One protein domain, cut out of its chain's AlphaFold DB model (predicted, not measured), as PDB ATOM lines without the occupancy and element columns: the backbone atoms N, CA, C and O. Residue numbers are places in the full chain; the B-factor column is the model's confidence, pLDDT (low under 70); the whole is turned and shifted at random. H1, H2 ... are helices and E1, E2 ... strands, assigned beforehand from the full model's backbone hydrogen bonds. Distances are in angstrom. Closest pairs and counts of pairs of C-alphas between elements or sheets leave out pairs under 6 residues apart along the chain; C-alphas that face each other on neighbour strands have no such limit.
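AT A GLANCE: This is residues 23 to 123 of the 147 residues of an uncharacterized protein of Roseospira marina (UniProt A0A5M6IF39). A twisted sheet of four strands, made of two hairpins side by side, has its longest helix, H1, running along the E1 and E2 half and H3 crossing the E3 and E4 half. H2 lies out at one end of the body, and the short H4 packs on H1. The printed part has 101 residues, with four named helices and four named strands in the order H1 E1 E2 H2 H3 H4 E3 E4; the sheet is mixed, in the order E1, E2, E3, E4. The class is mixed, helices and strands; the whole is compact, with a radius of gyration of the C-alphas of 13.3 A, and elongated, spanning 41 by 26 by 21 A.

HOW THE PARTS SIT: Begin at the hairpin of E1, residues 48 to 56, and E2, residues 59 to 66: they are antiparallel, with N 51 and O 63 2.9 A apart, within hydrogen-bond range. E1 bends by 58 degrees at residue 51. Next, E3, residues 106 to 111, is parallel to E2, with N 62 and O 108 at 2.8 A. E4, residues 118 to 122, closes a second antiparallel hairpin with E3, with N 109 and O 119 at 2.8 A. The sheet is twisted, its C-alphas up to 4.2 A off the best plane. Now look at H1, residues 23 to 41: it is on the sheet at a height of 8.3 A, over E1 and E2, along the strands at 13 degrees to E1 on the local plane; its closest C-alphas to E1 are those of Val 36 and Val 53, 6.0 A. H3, residues 79 to 89, is over E3 and E4, across the strands at 89 degrees to E3 on the local plane, with Gly 83 and Met 119 the closest C-alphas to E4 at 6.1 A. These two helices and the sheet make two layers, helices on one face of a sheet. H4, residues 95 to 100, only grazes the sheet but touches H1, with the C-alphas of Ala 31 and Leu 100 closest at 5.0 A. H2, residues 68 to 75, only grazes the sheet and is close to H3 but not clearly touching, with Leu 74 and Arg 82 the closest C-alphas at 6.4 A. E2, H2, H3, H4 and E3 make a strand-helix-strand unit, parallel neighbour strands with helices between. Every O i to N i+4 pair is within hydrogen-bond range in H3 and H4, against 13 of 15 in H1 and 2 of 4 in H2.

IN THESE COORDINATES: Find C-alpha 23 at (12.119, -28.569, -28.838), where H1 begins; it runs 28.3 A to C-alpha 41. E1 is 21.8 A long and E2 21.4 A; E3 starts at C-alpha 106, (19.549, -16.063, -24.455), and E4 ends at C-alpha 122, (22.973, -14.813, -26.710).

THE WHOLE: The C-alphas farthest apart are those of Ala 23 and Arg 69, at 41.9 A. The printed part has no cut and no long link. Its mean pLDDT is 84.8; residue 42, residues 92 to 95 and residues 114 to 115 are under 70.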
ATOM      1  N   ALA A  23      10.678 -28.424 -29.033       83.25
ATOM      2  CA  ALA A  23      12.119 -28.569 -28.838       83.25
ATOM      3  C   ALA A  23      12.724 -27.374 -28.085       83.25
ATOM      4  O   ALA A  23      13.427 -27.571 -27.095       83.25
ATOM      5  N   VAL A  24      12.375 -26.144 -28.484       84.06
ATOM      6  CA  VAL A  24      12.804 -24.919 -27.787       84.06
ATOM      7  C   VAL A  24      12.329 -24.945 -26.333       84.06
ATOM      8  O   VAL A  24      13.125 -24.765 -25.416       84.06
ATOM      9  N   ARG A  25      11.052 -25.283 -26.098       86.81
ATOM     10  CA  ARG A  25      10.502 -25.403 -24.737       86.81
ATOM     11  C   ARG A  25      11.219 -26.457 -23.889       86.81
ATOM     12  O   ARG A  25      11.400 -26.243 -22.690       86.81
ATOM     13  N   ALA A  26      11.599 -27.589 -24.479       86.88
ATOM     14  CA  ALA A  26      12.323 -28.647 -23.778       86.88
ATOM     15  C   ALA A  26      13.741 -28.204 -23.382       86.88
ATOM     16  O   ALA A  26      14.116 -28.377 -22.222       86.88
ATOM     17  N   GLY A  27      14.481 -27.575 -24.302       88.31
ATOM     18  CA  GLY A  27      15.822 -27.041 -24.039       88.31
ATOM     19  C   GLY A  27      15.818 -25.989 -22.930       88.31
ATOM     20  O   GLY A  27      16.502 -26.135 -21.917       88.31
ATOM     21  N   THR A  28      14.943 -24.984 -23.027       90.56
ATOM     22  CA  THR A  28      14.846 -23.930 -22.005       90.56
ATOM     23  C   THR A  28      14.443 -24.479 -20.634       90.56
ATOM     24  O   THR A  28      14.952 -24.020 -19.610       90.56
ATOM     25  N   ARG A  29      13.582 -25.504 -20.574       92.12
ATOM     26  CA  ARG A  29      13.245 -26.173 -19.306       92.12
ATOM     27  C   ARG A  29      14.448 -26.905 -18.706       92.12
ATOM     28  O   ARG A  29      14.640 -26.830 -17.495       92.12
ATOM     29  N   ALA A  30      15.239 -27.596 -19.524       91.50
ATOM     30  CA  ALA A  30      16.448 -28.275 -19.064       91.50
ATOM     31  C   ALA A  30      17.486 -27.269 -18.539       91.50
ATOM     32  O   ALA A  30      18.037 -27.460 -17.455       91.50
ATOM     33  N   ALA A  31      17.679 -26.159 -19.255       91.81
ATOM     34  CA  ALA A  31      18.539 -25.063 -18.823       91.81
ATOM     35  C   ALA A  31      18.074 -24.457 -17.486       91.81
ATOM     36  O   ALA A  31      18.886 -24.263 -16.582       91.81
ATOM     37  N   LEU A  32      16.765 -24.224 -17.322       93.38
ATOM     38  CA  LEU A  32      16.191 -23.734 -16.066       93.38
ATOM     39  C   LEU A  32      16.426 -24.711 -14.906       93.38
ATOM     40  O   LEU A  32      16.862 -24.291 -13.837       93.38
ATOM     41  N   ALA A  33      16.172 -26.005 -15.118       92.69
ATOM     42  CA  ALA A  33      16.364 -27.037 -14.099       92.69
ATOM     43  C   ALA A  33      17.818 -27.115 -13.606       92.69
ATOM     44  O   ALA A  33      18.052 -27.412 -12.437       92.69
ATOM     45  N   TRP A  34      18.784 -26.813 -14.476       91.12
ATOM     46  CA  TRP A  34      20.192 -26.709 -14.102       91.12
ATOM     47  C   TRP A  34      20.514 -25.387 -13.384       91.12
ATOM     48  O   TRP A  34      21.203 -25.384 -12.365       91.12
ATOM     49  N   ALA A  35      20.014 -24.259 -13.895       90.62
ATOM     50  CA  ALA A  35      20.377 -22.931 -13.401       90.62
ATOM     51  C   ALA A  35      19.845 -22.645 -11.990       90.62
ATOM     52  O   ALA A  35      20.535 -22.017 -11.189       90.62
ATOM     53  N   VAL A  36      18.643 -23.124 -11.667       91.44
ATOM     54  CA  VAL A  36      18.012 -22.922 -10.353       91.44
ATOM     55  C   VAL A  36      18.916 -23.374  -9.191       91.44
ATOM     56  O   VAL A  36      19.268 -22.525  -8.371       91.44
ATOM     57  N   PRO A  37      19.364 -24.645  -9.104       88.81
ATOM     58  CA  PRO A  37      20.224 -25.078  -8.004       88.81
ATOM     59  C   PRO A  37      21.611 -24.427  -8.029       88.81
ATOM     60  O   PRO A  37      22.227 -24.298  -6.973       88.81
ATOM     61  N   TYR A  38      22.112 -24.002  -9.193       86.88
ATOM     62  CA  TYR A  38      23.377 -23.272  -9.276       86.88
ATOM     63  C   TYR A  38      23.287 -21.916  -8.564       86.88
ATOM     64  O   TYR A  38      24.081 -21.640  -7.670       86.88
ATOM     65  N   PHE A  39      22.288 -21.099  -8.907       85.38
ATOM     66  CA  PHE A  39      22.131 -19.765  -8.323       85.38
ATOM     67  C   PHE A  39      21.614 -19.783  -6.876       85.38
ATOM     68  O   PHE A  39      21.867 -18.839  -6.136       85.38
ATOM     69  N   GLN A  40      20.911 -20.839  -6.453       82.94
ATOM     70  CA  GLN A  40      20.399 -20.962  -5.080       82.94
ATOM     71  C   GLN A  40      21.453 -21.415  -4.061       82.94
ATOM     72  O   GLN A  40      21.349 -21.058  -2.892       82.94
ATOM     73  N   ASN A  41      22.453 -22.198  -4.478       72.81
ATOM     74  CA  ASN A  41      23.430 -22.803  -3.562       72.81
ATOM     75  C   ASN A  41      24.792 -22.093  -3.546       72.81
ATOM     76  O   ASN A  41      25.707 -22.535  -2.854       72.81
ATOM     77  N   GLN A  42      24.960 -21.032  -4.333       62.47
ATOM     78  CA  GLN A  42      26.239 -20.358  -4.529       62.47
ATOM     79  C   GLN A  42      26.078 -18.859  -4.242       62.47
ATOM     80  O   GLN A  42      25.136 -18.226  -4.714       62.47
ATOM     81  N   HIS A  43      27.032 -18.258  -3.525       73.88
ATOM     82  CA  HIS A  43      27.185 -16.798  -3.447       73.88
ATOM     83  C   HIS A  43      27.817 -16.277  -4.744       73.88
ATOM     84  O   HIS A  43      28.919 -15.738  -4.750       73.88
ATOM     85  N   VAL A  44      27.141 -16.515  -5.869       81.88
ATOM     86  CA  VAL A  44      27.697 -16.259  -7.204       81.88
ATOM     87  C   VAL A  44      27.859 -14.781  -7.497       81.88
ATOM     88  O   VAL A  44      28.724 -14.403  -8.274       81.88
ATOM     89  N   CYS A  45      27.016 -13.954  -6.890       86.62
ATOM     90  CA  CYS A  45      27.015 -12.517  -7.084       86.62
ATOM     91  C   CYS A  45      27.657 -11.844  -5.864       86.62
ATOM     92  O   CYS A  45      27.219 -12.046  -4.734       86.62
ATOM     93  N   SER A  46      28.703 -11.048  -6.089       87.62
ATOM     94  CA  SER A  46      29.447 -10.342  -5.028       87.62
ATOM     95  C   SER A  46      28.792  -9.031  -4.582       87.62
ATOM     96  O   SER A  46      29.078  -8.527  -3.497       87.62
ATOM     97  N   THR A  47      27.919  -8.473  -5.415       88.69
ATOM     98  CA  THR A  47      27.329  -7.131  -5.261       88.69
ATOM     99  C   THR A  47      25.811  -7.124  -5.457       88.69
ATOM    100  O   THR A  47      25.190  -6.061  -5.490       88.69
ATOM    101  N   ALA A  48      25.205  -8.302  -5.595       89.06
ATOM    102  CA  ALA A  48      23.775  -8.480  -5.783       89.06
ATOM    103  C   ALA A  48      23.314  -9.811  -5.182       89.06
ATOM    104  O   ALA A  48      24.109 -10.731  -4.995       89.06
ATOM    105  N   GLN A  49      22.018  -9.929  -4.921       90.56
ATOM    106  CA  GLN A  49      21.360 -11.179  -4.575       90.56
ATOM    107  C   GLN A  49      20.527 -11.665  -5.760       90.56
ATOM    108  O   GLN A  49      19.775 -10.898  -6.357       90.56
ATOM    109  N   VAL A  50      20.615 -12.957  -6.078       90.69
ATOM    110  CA  VAL A  50      19.700 -13.571  -7.045       90.69
ATOM    111  C   VAL A  50      18.350 -13.790  -6.372       90.69
ATOM    112  O   VAL A  50      18.244 -14.553  -5.415       90.69
ATOM    113  N   THR A  51      17.314 -13.130  -6.877       91.62
ATOM    114  CA  THR A  51      15.945 -13.205  -6.339       91.62
ATOM    115  C   THR A  51      15.052 -14.157  -7.125       91.62
ATOM    116  O   THR A  51      13.988 -14.552  -6.651       91.62
ATOM    117  N   GLY A  52      15.481 -14.574  -8.316       91.81
ATOM    118  CA  GLY A  52      14.756 -15.559  -9.100       91.81
ATOM    119  C   GLY A  52      15.487 -15.983 -10.362       91.81
ATOM    120  O   GLY A  52      16.308 -15.251 -10.909       91.81
ATOM    121  N   VAL A  53      15.139 -17.174 -10.836       92.44
ATOM    122  CA  VAL A  53      15.554 -17.699 -12.137       92.44
ATOM    123  C   VAL A  53      14.304 -18.231 -12.826       92.44
ATOM    124  O   VAL A  53      13.542 -18.988 -12.224       92.44
ATOM    125  N   ALA A  54      14.058 -17.812 -14.063       93.50
ATOM    126  CA  ALA A  54      12.855 -18.154 -14.812       93.50
ATOM    127  C   ALA A  54      13.172 -18.452 -16.280       93.50
ATOM    128  O   ALA A  54      14.169 -17.993 -16.823       93.50
ATOM    129  N   ALA A  55      12.297 -19.208 -16.937       91.69
ATOM    130  CA  ALA A  55      12.336 -19.409 -18.382       91.69
ATOM    131  C   ALA A  55      11.362 -18.449 -19.078       91.69
ATOM    132  O   ALA A  55      10.240 -18.256 -18.606       91.69
ATOM    133  N   ARG A  56      11.759 -17.899 -20.230       89.25
ATOM    134  CA  ARG A  56      10.903 -17.085 -21.101       89.25
ATOM    135  C   ARG A  56      11.183 -17.414 -22.567       89.25
ATOM    136  O   ARG A  56      12.197 -16.991 -23.099       89.25
ATOM    137  N   ALA A  57      10.265 -18.119 -23.229       86.88
ATOM    138  CA  ALA A  57      10.443 -18.588 -24.610       86.88
ATOM    139  C   ALA A  57      11.770 -19.357 -24.788       86.88
ATOM    140  O   ALA A  57      11.909 -20.422 -24.192       86.88
ATOM    141  N   SER A  58      12.719 -18.837 -25.573       88.75
ATOM    142  CA  SER A  58      14.067 -19.394 -25.758       88.75
ATOM    143  C   SER A  58      15.089 -18.900 -24.724       88.75
ATOM    144  O   SER A  58      16.222 -19.367 -24.729       88.75
ATOM    145  N   SER A  59      14.712 -18.009 -23.808       90.06
ATOM    146  CA  SER A  59      15.632 -17.341 -22.886       90.06
ATOM    147  C   SER A  59      15.531 -17.859 -21.448       90.06
ATOM    148  O   SER A  59      14.469 -18.284 -20.979       90.06
ATOM    149  N   LEU A  60      16.635 -17.748 -20.713       92.19
ATOM    150  CA  LEU A  60      16.693 -17.850 -19.261       92.19
ATOM    151  C   LEU A  60      16.823 -16.443 -18.670       92.19
ATOM    152  O   LEU A  60      17.697 -15.687 -19.074       92.19
ATOM    153  N   VAL A  61      15.980 -16.100 -17.704       92.19
ATOM    154  CA  VAL A  61      15.980 -14.804 -17.020       92.19
ATOM    155  C   VAL A  61      16.462 -14.994 -15.586       92.19
ATOM    156  O   VAL A  61      15.870 -15.771 -14.836       92.19
ATOM    157  N   VAL A  62      17.513 -14.278 -15.199       90.94
ATOM    158  CA  VAL A  62      18.058 -14.229 -13.840       90.94
ATOM    159  C   VAL A  62      17.769 -12.849 -13.263       90.94
ATOM    160  O   VAL A  62      18.167 -11.833 -13.829       90.94
ATOM    161  N   ARG A  63      17.057 -12.814 -12.139       92.12
ATOM    162  CA  ARG A  63      16.647 -11.580 -11.468       92.12
ATOM    163  C   ARG A  63      17.592 -11.248 -10.338       92.12
ATOM    164  O   ARG A  63      17.847 -12.103  -9.490       92.12
ATOM    165  N   LEU A  64      18.059 -10.007 -10.315       90.62
ATOM    166  CA  LEU A  64      18.991  -9.506  -9.316       90.62
ATOM    167  C   LEU A  64      18.380  -8.371  -8.494       90.62
ATOM    168  O   LEU A  64      17.818  -7.416  -9.038       90.62
ATOM    169  N   ASP A  65      18.565  -8.451  -7.181       91.38
ATOM    170  CA  ASP A  65      18.478  -7.307  -6.281       91.38
ATOM    171  C   ASP A  65      19.893  -6.790  -6.011       91.38
ATOM    172  O   ASP A  65      20.732  -7.506  -5.464       91.38
ATOM    173  N   ILE A  66      20.200  -5.588  -6.494       89.88
ATOM    174  CA  ILE A  66      21.556  -5.029  -6.451       89.88
ATOM    175  C   ILE A  66      21.733  -4.280  -5.135       89.88
ATOM    176  O   ILE A  66      20.884  -3.466  -4.774       89.88
ATOM    177  N   ASP A  67      22.854  -4.509  -4.442       89.00
ATOM    178  CA  ASP A  67      23.147  -3.799  -3.197       89.00
ATOM    179  C   ASP A  67      23.075  -2.275  -3.443       89.00
ATOM    180  O   ASP A  67      23.746  -1.760  -4.352       89.00
ATOM    181  N   PRO A  68      22.282  -1.530  -2.646       87.56
ATOM    182  CA  PRO A  68      22.073  -0.097  -2.830       87.56
ATOM    183  C   PRO A  68      23.358   0.733  -2.903       87.56
ATOM    184  O   PRO A  68      23.365   1.792  -3.533       87.56
ATOM    185  N   ARG A  69      24.451   0.264  -2.282       88.88
ATOM    186  CA  ARG A  69      25.766   0.915  -2.353       88.88
ATOM    187  C   ARG A  69      26.281   0.990  -3.788       88.88
ATOM    188  O   ARG A  69      26.821   2.020  -4.167       88.88
ATOM    189  N   TRP A  70      26.057  -0.056  -4.583       88.44
ATOM    190  CA  TRP A  70      26.477  -0.130  -5.985       88.44
ATOM    191  C   TRP A  70      25.426   0.414  -6.953       88.44
ATOM    192  O   TRP A  70      25.773   0.872  -8.040       88.44
ATOM    193  N   ALA A  71      24.146   0.416  -6.567       86.94
ATOM    194  CA  ALA A  71      23.059   0.928  -7.403       86.94
ATOM    195  C   ALA A  71      23.288   2.385  -7.847       86.94
ATOM    196  O   ALA A  71      23.001   2.743  -8.987       86.94
ATOM    197  N   ARG A  72      23.847   3.232  -6.975       84.50
ATOM    198  CA  ARG A  72      24.171   4.620  -7.338       84.50
ATOM    199  C   ARG A  72      25.233   4.692  -8.434       84.50
ATOM    200  O   ARG A  72      25.052   5.429  -9.399       84.50
ATOM    201  N   ASP A  73      26.307   3.925  -8.285       87.00
ATOM    202  CA  ASP A  73      27.433   3.941  -9.221       87.00
ATOM    203  C   ASP A  73      27.017   3.383 -10.587       87.00
ATOM    204  O   ASP A  73      27.379   3.927 -11.628       87.00
ATOM    205  N   LEU A  74      26.175   2.344 -10.594       87.31
ATOM    206  CA  LEU A  74      25.665   1.731 -11.819       87.31
ATOM    207  C   LEU A  74      24.673   2.612 -12.580       87.31
ATOM    208  O   LEU A  74      24.633   2.544 -13.809       87.31
ATOM    209  N   ALA A  75      23.889   3.433 -11.879       86.31
ATOM    210  CA  ALA A  75      22.946   4.355 -12.509       86.31
ATOM    211  C   ALA A  75      23.660   5.462 -13.306       86.31
ATOM    212  O   ALA A  75      23.120   5.947 -14.296       86.31
ATOM    213  N   GLY A  76      24.871   5.851 -12.892       86.06
ATOM    214  CA  GLY A  76      25.715   6.803 -13.623       86.06
ATOM    215  C   GLY A  76      26.625   6.160 -14.676       86.06
ATOM    216  O   GLY A  76      27.300   6.873 -15.416       86.06
ATOM    217  N   MET A  77      26.673   4.829 -14.731       87.69
ATOM    218  CA  MET A  77      27.556   4.076 -15.617       87.69
ATOM    219  C   MET A  77      26.948   3.941 -17.016       87.69
ATOM    220  O   MET A  77      25.749   3.684 -17.146       87.69
ATOM    221  N   ALA A  78      27.780   4.070 -18.052       85.50
ATOM    222  CA  ALA A  78      27.389   3.776 -19.430       85.50
ATOM    223  C   ALA A  78      26.986   2.296 -19.591       85.50
ATOM    224  O   ALA A  78      27.493   1.426 -18.878       85.50
ATOM    225  N   ASP A  79      26.065   2.001 -20.510       77.25
ATOM    226  CA  ASP A  79      25.451   0.668 -20.620       77.25
ATOM    227  C   ASP A  79      26.455  -0.440 -20.987       77.25
ATOM    228  O   ASP A  79      26.366  -1.559 -20.477       77.25
ATOM    229  N   ASP A  80      27.445  -0.129 -21.824       78.62
ATOM    230  CA  ASP A  80      28.531  -1.037 -22.206       78.62
ATOM    231  C   ASP A  80      29.412  -1.421 -21.005       78.62
ATOM    232  O   ASP A  80      29.773  -2.589 -20.825       78.62
ATOM    233  N   LEU A  81      29.685  -0.457 -20.124       84.44
ATOM    234  CA  LEU A  81      30.413  -0.672 -18.875       84.44
ATOM    235  C   LEU A  81      29.563  -1.409 -17.836       84.44
ATOM    236  O   LEU A  81      30.081  -2.269 -17.120       84.44
ATOM    237  N   ARG A  82      28.254  -1.134 -17.779       85.38
ATOM    238  CA  ARG A  82      27.330  -1.830 -16.873       85.38
ATOM    239  C   ARG A  82      27.296  -3.321 -17.181       85.38
ATOM    240  O   ARG A  82      27.300  -4.149 -16.271       85.38
ATOM    241  N   GLY A  83      27.350  -3.670 -18.463       80.50
ATOM    242  CA  GLY A  83      27.439  -5.058 -18.877       80.50
ATOM    243  C   GLY A  83      28.730  -5.755 -18.423       80.50
ATOM    244  O   GLY A  83      28.702  -6.871 -17.895       80.50
ATOM    245  N   ALA A  84      29.874  -5.081 -18.565       83.38
ATOM    246  CA  ALA A  84      31.148  -5.584 -18.051       83.38
ATOM    247  C   ALA A  84      31.126  -5.748 -16.521       83.38
ATOM    248  O   ALA A  84      31.640  -6.738 -15.994       83.38
ATOM    249  N   TRP A  85      30.477  -4.822 -15.812       87.31
ATOM    250  CA  TRP A  85      30.291  -4.904 -14.367       87.31
ATOM    251  C   TRP A  85      29.475  -6.138 -13.962       87.31
ATOM    252  O   TRP A  85      29.909  -6.889 -13.086       87.31
ATOM    253  N   PHE A  86      28.347  -6.410 -14.632       85.25
ATOM    254  CA  PHE A  86      27.554  -7.617 -14.373       85.25
ATOM    255  C   PHE A  86      28.373  -8.886 -14.604       85.25
ATOM    256  O   PHE A  86      28.353  -9.781 -13.765       85.25
ATOM    257  N   ALA A  87      29.145  -8.953 -15.692       81.12
ATOM    258  CA  ALA A  87      29.985 -10.111 -15.987       81.12
ATOM    259  C   ALA A  87      31.071 -10.359 -14.922       81.12
ATOM    260  O   ALA A  87      31.396 -11.513 -14.646       81.12
ATOM    261  N   LEU A  88      31.622  -9.294 -14.328       85.44
ATOM    262  CA  LEU A  88      32.658  -9.386 -13.298       85.44
ATOM    263  C   LEU A  88      32.085  -9.761 -11.928       85.44
ATOM    264  O   LEU A  88      32.662 -10.578 -11.215       85.44
ATOM    265  N   HIS A  89      30.962  -9.151 -11.553       86.25
ATOM    266  CA  HIS A  89      30.439  -9.240 -10.194       86.25
ATOM    267  C   HIS A  89      29.324 -10.260 -10.009       86.25
ATOM    268  O   HIS A  89      29.086 -10.677  -8.877       86.25
ATOM    269  N   CYS A  90      28.663 -10.647 -11.096       82.50
ATOM    270  CA  CYS A  90      27.587 -11.628 -11.162       82.50
ATOM    271  C   CYS A  90      27.860 -12.592 -12.336       82.50
ATOM    272  O   CYS A  90      27.091 -12.610 -13.303       82.50
ATOM    273  N   PRO A  91      28.975 -13.351 -12.310       75.12
ATOM    274  CA  PRO A  91      29.363 -14.226 -13.407       75.12
ATOM    275  C   PRO A  91      28.237 -15.201 -13.752       75.12
ATOM    276  O   PRO A  91      27.775 -15.990 -12.928       75.12
ATOM    277  N   PHE A  92      27.808 -15.159 -15.007       69.94
ATOM    278  CA  PHE A  92      26.905 -16.152 -15.568       69.94
ATOM    279  C   PHE A  92      27.697 -17.396 -15.977       69.94
ATOM    280  O   PHE A  92      28.848 -17.312 -16.417       69.94
ATOM    281  N   VAL A  93      27.076 -18.572 -15.873       67.62
ATOM    282  CA  VAL A  93      27.725 -19.818 -16.294       67.62
ATOM    283  C   VAL A  93      27.462 -20.060 -17.760       67.62
ATOM    284  O   VAL A  93      26.337 -20.317 -18.178       67.62
ATOM    285  N   ARG A  94      28.541 -20.011 -18.533       66.12
ATOM    286  CA  ARG A  94      28.502 -20.205 -19.977       66.12
ATOM    287  C   ARG A  94      28.272 -21.659 -20.369       66.12
ATOM    288  O   ARG A  94      27.361 -21.941 -21.130       66.12
ATOM    289  N   GLU A  95      29.058 -22.602 -19.859       68.69
ATOM    290  CA  GLU A  95      29.169 -23.903 -20.535       68.69
ATOM    291  C   GLU A  95      27.974 -24.859 -20.361       68.69
ATOM    292  O   GLU A  95      27.469 -25.334 -21.379       68.69
ATOM    293  N   PRO A  96      27.462 -25.163 -19.153       80.44
ATOM    294  CA  PRO A  96      26.356 -26.109 -19.025       80.44
ATOM    295  C   PRO A  96      25.023 -25.510 -19.487       80.44
ATOM    296  O   PRO A  96      24.259 -26.191 -20.159       80.44
ATOM    297  N   VAL A  97      24.760 -24.233 -19.182       85.06
ATOM    298  CA  VAL A  97      23.502 -23.565 -19.561       85.06
ATOM    299  C   VAL A  97      23.404 -23.395 -21.071       85.06
ATOM    300  O   VAL A  97      22.381 -23.759 -21.646       85.06
ATOM    301  N   TRP A  98      24.456 -22.909 -21.742       83.38
ATOM    302  CA  TRP A  98      24.403 -22.718 -23.195       83.38
ATOM    303  C   TRP A  98      24.294 -24.020 -23.975       83.38
ATOM    304  O   TRP A  98      23.682 -24.027 -25.034       83.38
ATOM    305  N   ARG A  99      24.825 -25.132 -23.457       85.00
ATOM    306  CA  ARG A  99      24.642 -26.447 -24.087       85.00
ATOM    307  C   ARG A  99      23.210 -26.975 -23.989       85.00
ATOM    308  O   ARG A  99      22.856 -27.873 -24.746       85.00
ATOM    309  N   LEU A 100      22.431 -26.486 -23.024       90.19
ATOM    310  CA  LEU A 100      21.053 -26.916 -22.780       90.19
ATOM    311  C   LEU A 100      20.027 -25.985 -23.432       90.19
ATOM    312  O   LEU A 100      18.915 -26.417 -23.734       90.19
ATOM    313  N   LEU A 101      20.386 -24.717 -23.629       88.81
ATOM    314  CA  LEU A 101      19.559 -23.762 -24.351       88.81
ATOM    315  C   LEU A 101      19.493 -24.105 -25.852       88.81
ATOM    316  O   LEU A 101      20.420 -24.705 -26.398       88.81
ATOM    317  N   PRO A 102      18.390 -23.738 -26.531       86.75
ATOM    318  CA  PRO A 102      18.326 -23.772 -27.992       86.75
ATOM    319  C   PRO A 102      19.385 -22.844 -28.615       86.75
ATOM    320  O   PRO A 102      19.935 -21.975 -27.943       86.75
ATOM    321  N   GLU A 103      19.640 -22.990 -29.917       82.06
ATOM    322  CA  GLU A 103      20.648 -22.197 -30.641       82.06
ATOM    323  C   GLU A 103      20.356 -20.684 -30.613       82.06
ATOM    324  O   GLU A 103      21.264 -19.860 -30.509       82.06
ATOM    325  N   GLU A 104      19.077 -20.300 -30.624       83.50
ATOM    326  CA  GLU A 104      18.598 -18.924 -30.427       83.50
ATOM    327  C   GLU A 104      18.368 -18.570 -28.950       83.50
ATOM    328  O   GLU A 104      17.582 -17.678 -28.629       83.50
ATOM    329  N   GLY A 105      18.974 -19.321 -28.037       86.69
ATOM    330  CA  GLY A 105      18.807 -19.109 -26.612       86.69
ATOM    331  C   GLY A 105      19.539 -17.873 -26.116       86.69
ATOM    332  O   GLY A 105      20.633 -17.552 -26.574       86.69
ATOM    333  N   ASP A 106      18.947 -17.209 -25.129       88.62
ATOM    334  CA  ASP A 106      19.549 -16.063 -24.455       88.62
ATOM    335  C   ASP A 106      19.614 -16.292 -22.947       88.62
ATOM    336  O   ASP A 106      18.755 -16.950 -22.361       88.62
ATOM    337  N   ILE A 107      20.597 -15.682 -22.298       88.00
ATOM    338  CA  ILE A 107      20.607 -15.459 -20.856       88.00
ATOM    339  C   ILE A 107      20.391 -13.968 -20.643       88.00
ATOM    340  O   ILE A 107      21.184 -13.160 -21.114       88.00
ATOM    341  N   VAL A 108      19.329 -13.608 -19.933       89.62
ATOM    342  CA  VAL A 108      18.987 -12.234 -19.576       89.62
ATOM    343  C   VAL A 108      19.200 -12.061 -18.080       89.62
ATOM    344  O   VAL A 108      18.630 -12.805 -17.285       89.62
ATOM    345  N   ILE A 109      20.006 -11.083 -17.686       87.81
ATOM    346  CA  ILE A 109      20.119 -10.623 -16.305       87.81
ATOM    347  C   ILE A 109      19.329  -9.327 -16.186       87.81
ATOM    348  O   ILE A 109      19.676  -8.331 -16.813       87.81
ATOM    349  N   GLU A 110      18.269  -9.339 -15.386       88.25
ATOM    350  CA  GLU A 110      17.443  -8.162 -15.124       88.25
ATOM    351  C   GLU A 110      17.517  -7.776 -13.650       88.25
ATOM    352  O   GLU A 110      17.557  -8.623 -12.758       88.25
ATOM    353  N   THR A 111      17.523  -6.477 -13.386       85.69
ATOM    354  CA  THR A 111      17.406  -5.940 -12.031       85.69
ATOM    355  C   THR A 111      15.995  -5.423 -11.773       85.69
ATOM    356  O   THR A 111      15.306  -4.961 -12.681       85.69
ATOM    357  N   ALA A 112      15.566  -5.458 -10.513       73.50
ATOM    358  CA  ALA A 112      14.301  -4.853 -10.099       73.50
ATOM    359  C   ALA A 112      14.332  -3.306 -10.087       73.50
ATOM    360  O   ALA A 112      13.279  -2.675  -9.986       73.50
ATOM    361  N   ALA A 113      15.511  -2.677 -10.179       74.12
ATOM    362  CA  ALA A 113      15.662  -1.226 -10.084       74.12
ATOM    363  C   ALA A 113      15.628  -0.538 -11.463       74.12
ATOM    364  O   ALA A 113      16.526  -0.701 -12.290       74.12
ATOM    365  N   ALA A 114      14.622   0.315 -11.673       57.88
ATOM    366  CA  ALA A 114      14.294   0.934 -12.960       57.88
ATOM    367  C   ALA A 114      15.406   1.730 -13.697       57.88
ATOM    368  O   ALA A 114      15.294   1.811 -14.919       57.88
ATOM    369  N   PRO A 115      16.473   2.291 -13.077       66.75
ATOM    370  CA  PRO A 115      17.554   2.907 -13.858       66.75
ATOM    371  C   PRO A 115      18.689   1.941 -14.229       66.75
ATOM    372  O   PRO A 115      19.546   2.299 -15.028       66.75
ATOM    373  N   LEU A 116      18.746   0.743 -13.640       73.88
ATOM    374  CA  LEU A 116      19.899  -0.151 -13.787       73.88
ATOM    375  C   LEU A 116      19.773  -1.090 -15.001       73.88
ATOM    376  O   LEU A 116      20.774  -1.632 -15.467       73.88
ATOM    377  N   GLY A 117      18.569  -1.220 -15.565       76.38
ATOM    378  CA  GLY A 117      18.332  -1.911 -16.833       76.38
ATOM    379  C   GLY A 117      18.557  -3.423 -16.772       76.38
ATOM    380  O   GLY A 117      18.388  -4.069 -15.741       76.38
ATOM    381  N   TRP A 118      18.904  -4.014 -17.905       83.25
ATOM    382  CA  TRP A 118      19.134  -5.448 -18.035       83.25
ATOM    383  C   TRP A 118      20.294  -5.705 -18.993       83.25
ATOM    384  O   TRP A 118      20.708  -4.825 -19.746       83.25
ATOM    385  N   MET A 119      20.828  -6.919 -18.951       84.25
ATOM    386  CA  MET A 119      21.893  -7.381 -19.829       84.25
ATOM    387  C   MET A 119      21.504  -8.705 -20.471       84.25
ATOM    388  O   MET A 119      20.876  -9.537 -19.823       84.25
ATOM    389  N   GLN A 120      21.906  -8.921 -21.722       85.88
ATOM    390  CA  GLN A 120      21.655 -10.167 -22.437       85.88
ATOM    391  C   GLN A 120      22.927 -10.745 -23.044       85.88
ATOM    392  O   GLN A 120      23.753 -10.040 -23.619       85.88
ATOM    393  N   TRP A 121      23.035 -12.065 -22.942       83.81
ATOM    394  CA  TRP A 121      24.027 -12.875 -23.627       83.81
ATOM    395  C   TRP A 121      23.327 -13.927 -24.466       83.81
ATOM    396  O   TRP A 121      22.687 -14.830 -23.928       83.81
ATOM    397  N   SER A 122      23.500 -13.837 -25.772       83.19
ATOM    398  CA  SER A 122      22.973 -14.813 -26.710       83.19
ATOM    399  C   SER A 122      23.914 -16.010 -26.876       83.19
ATOM    400  O   SER A 122      25.137 -15.905 -26.743       83.19
ATOM    401  N   CYS A 123      23.331 -17.173 -27.177       72.62
ATOM    402  CA  CYS A 123      24.043 -18.379 -27.605       72.62
ATOM    403  C   CYS A 123      24.717 -18.180 -28.973       72.62
ATOM    404  O   CYS A 123      25.754 -18.788 -29.254       72.62
TER     405      CYS A 123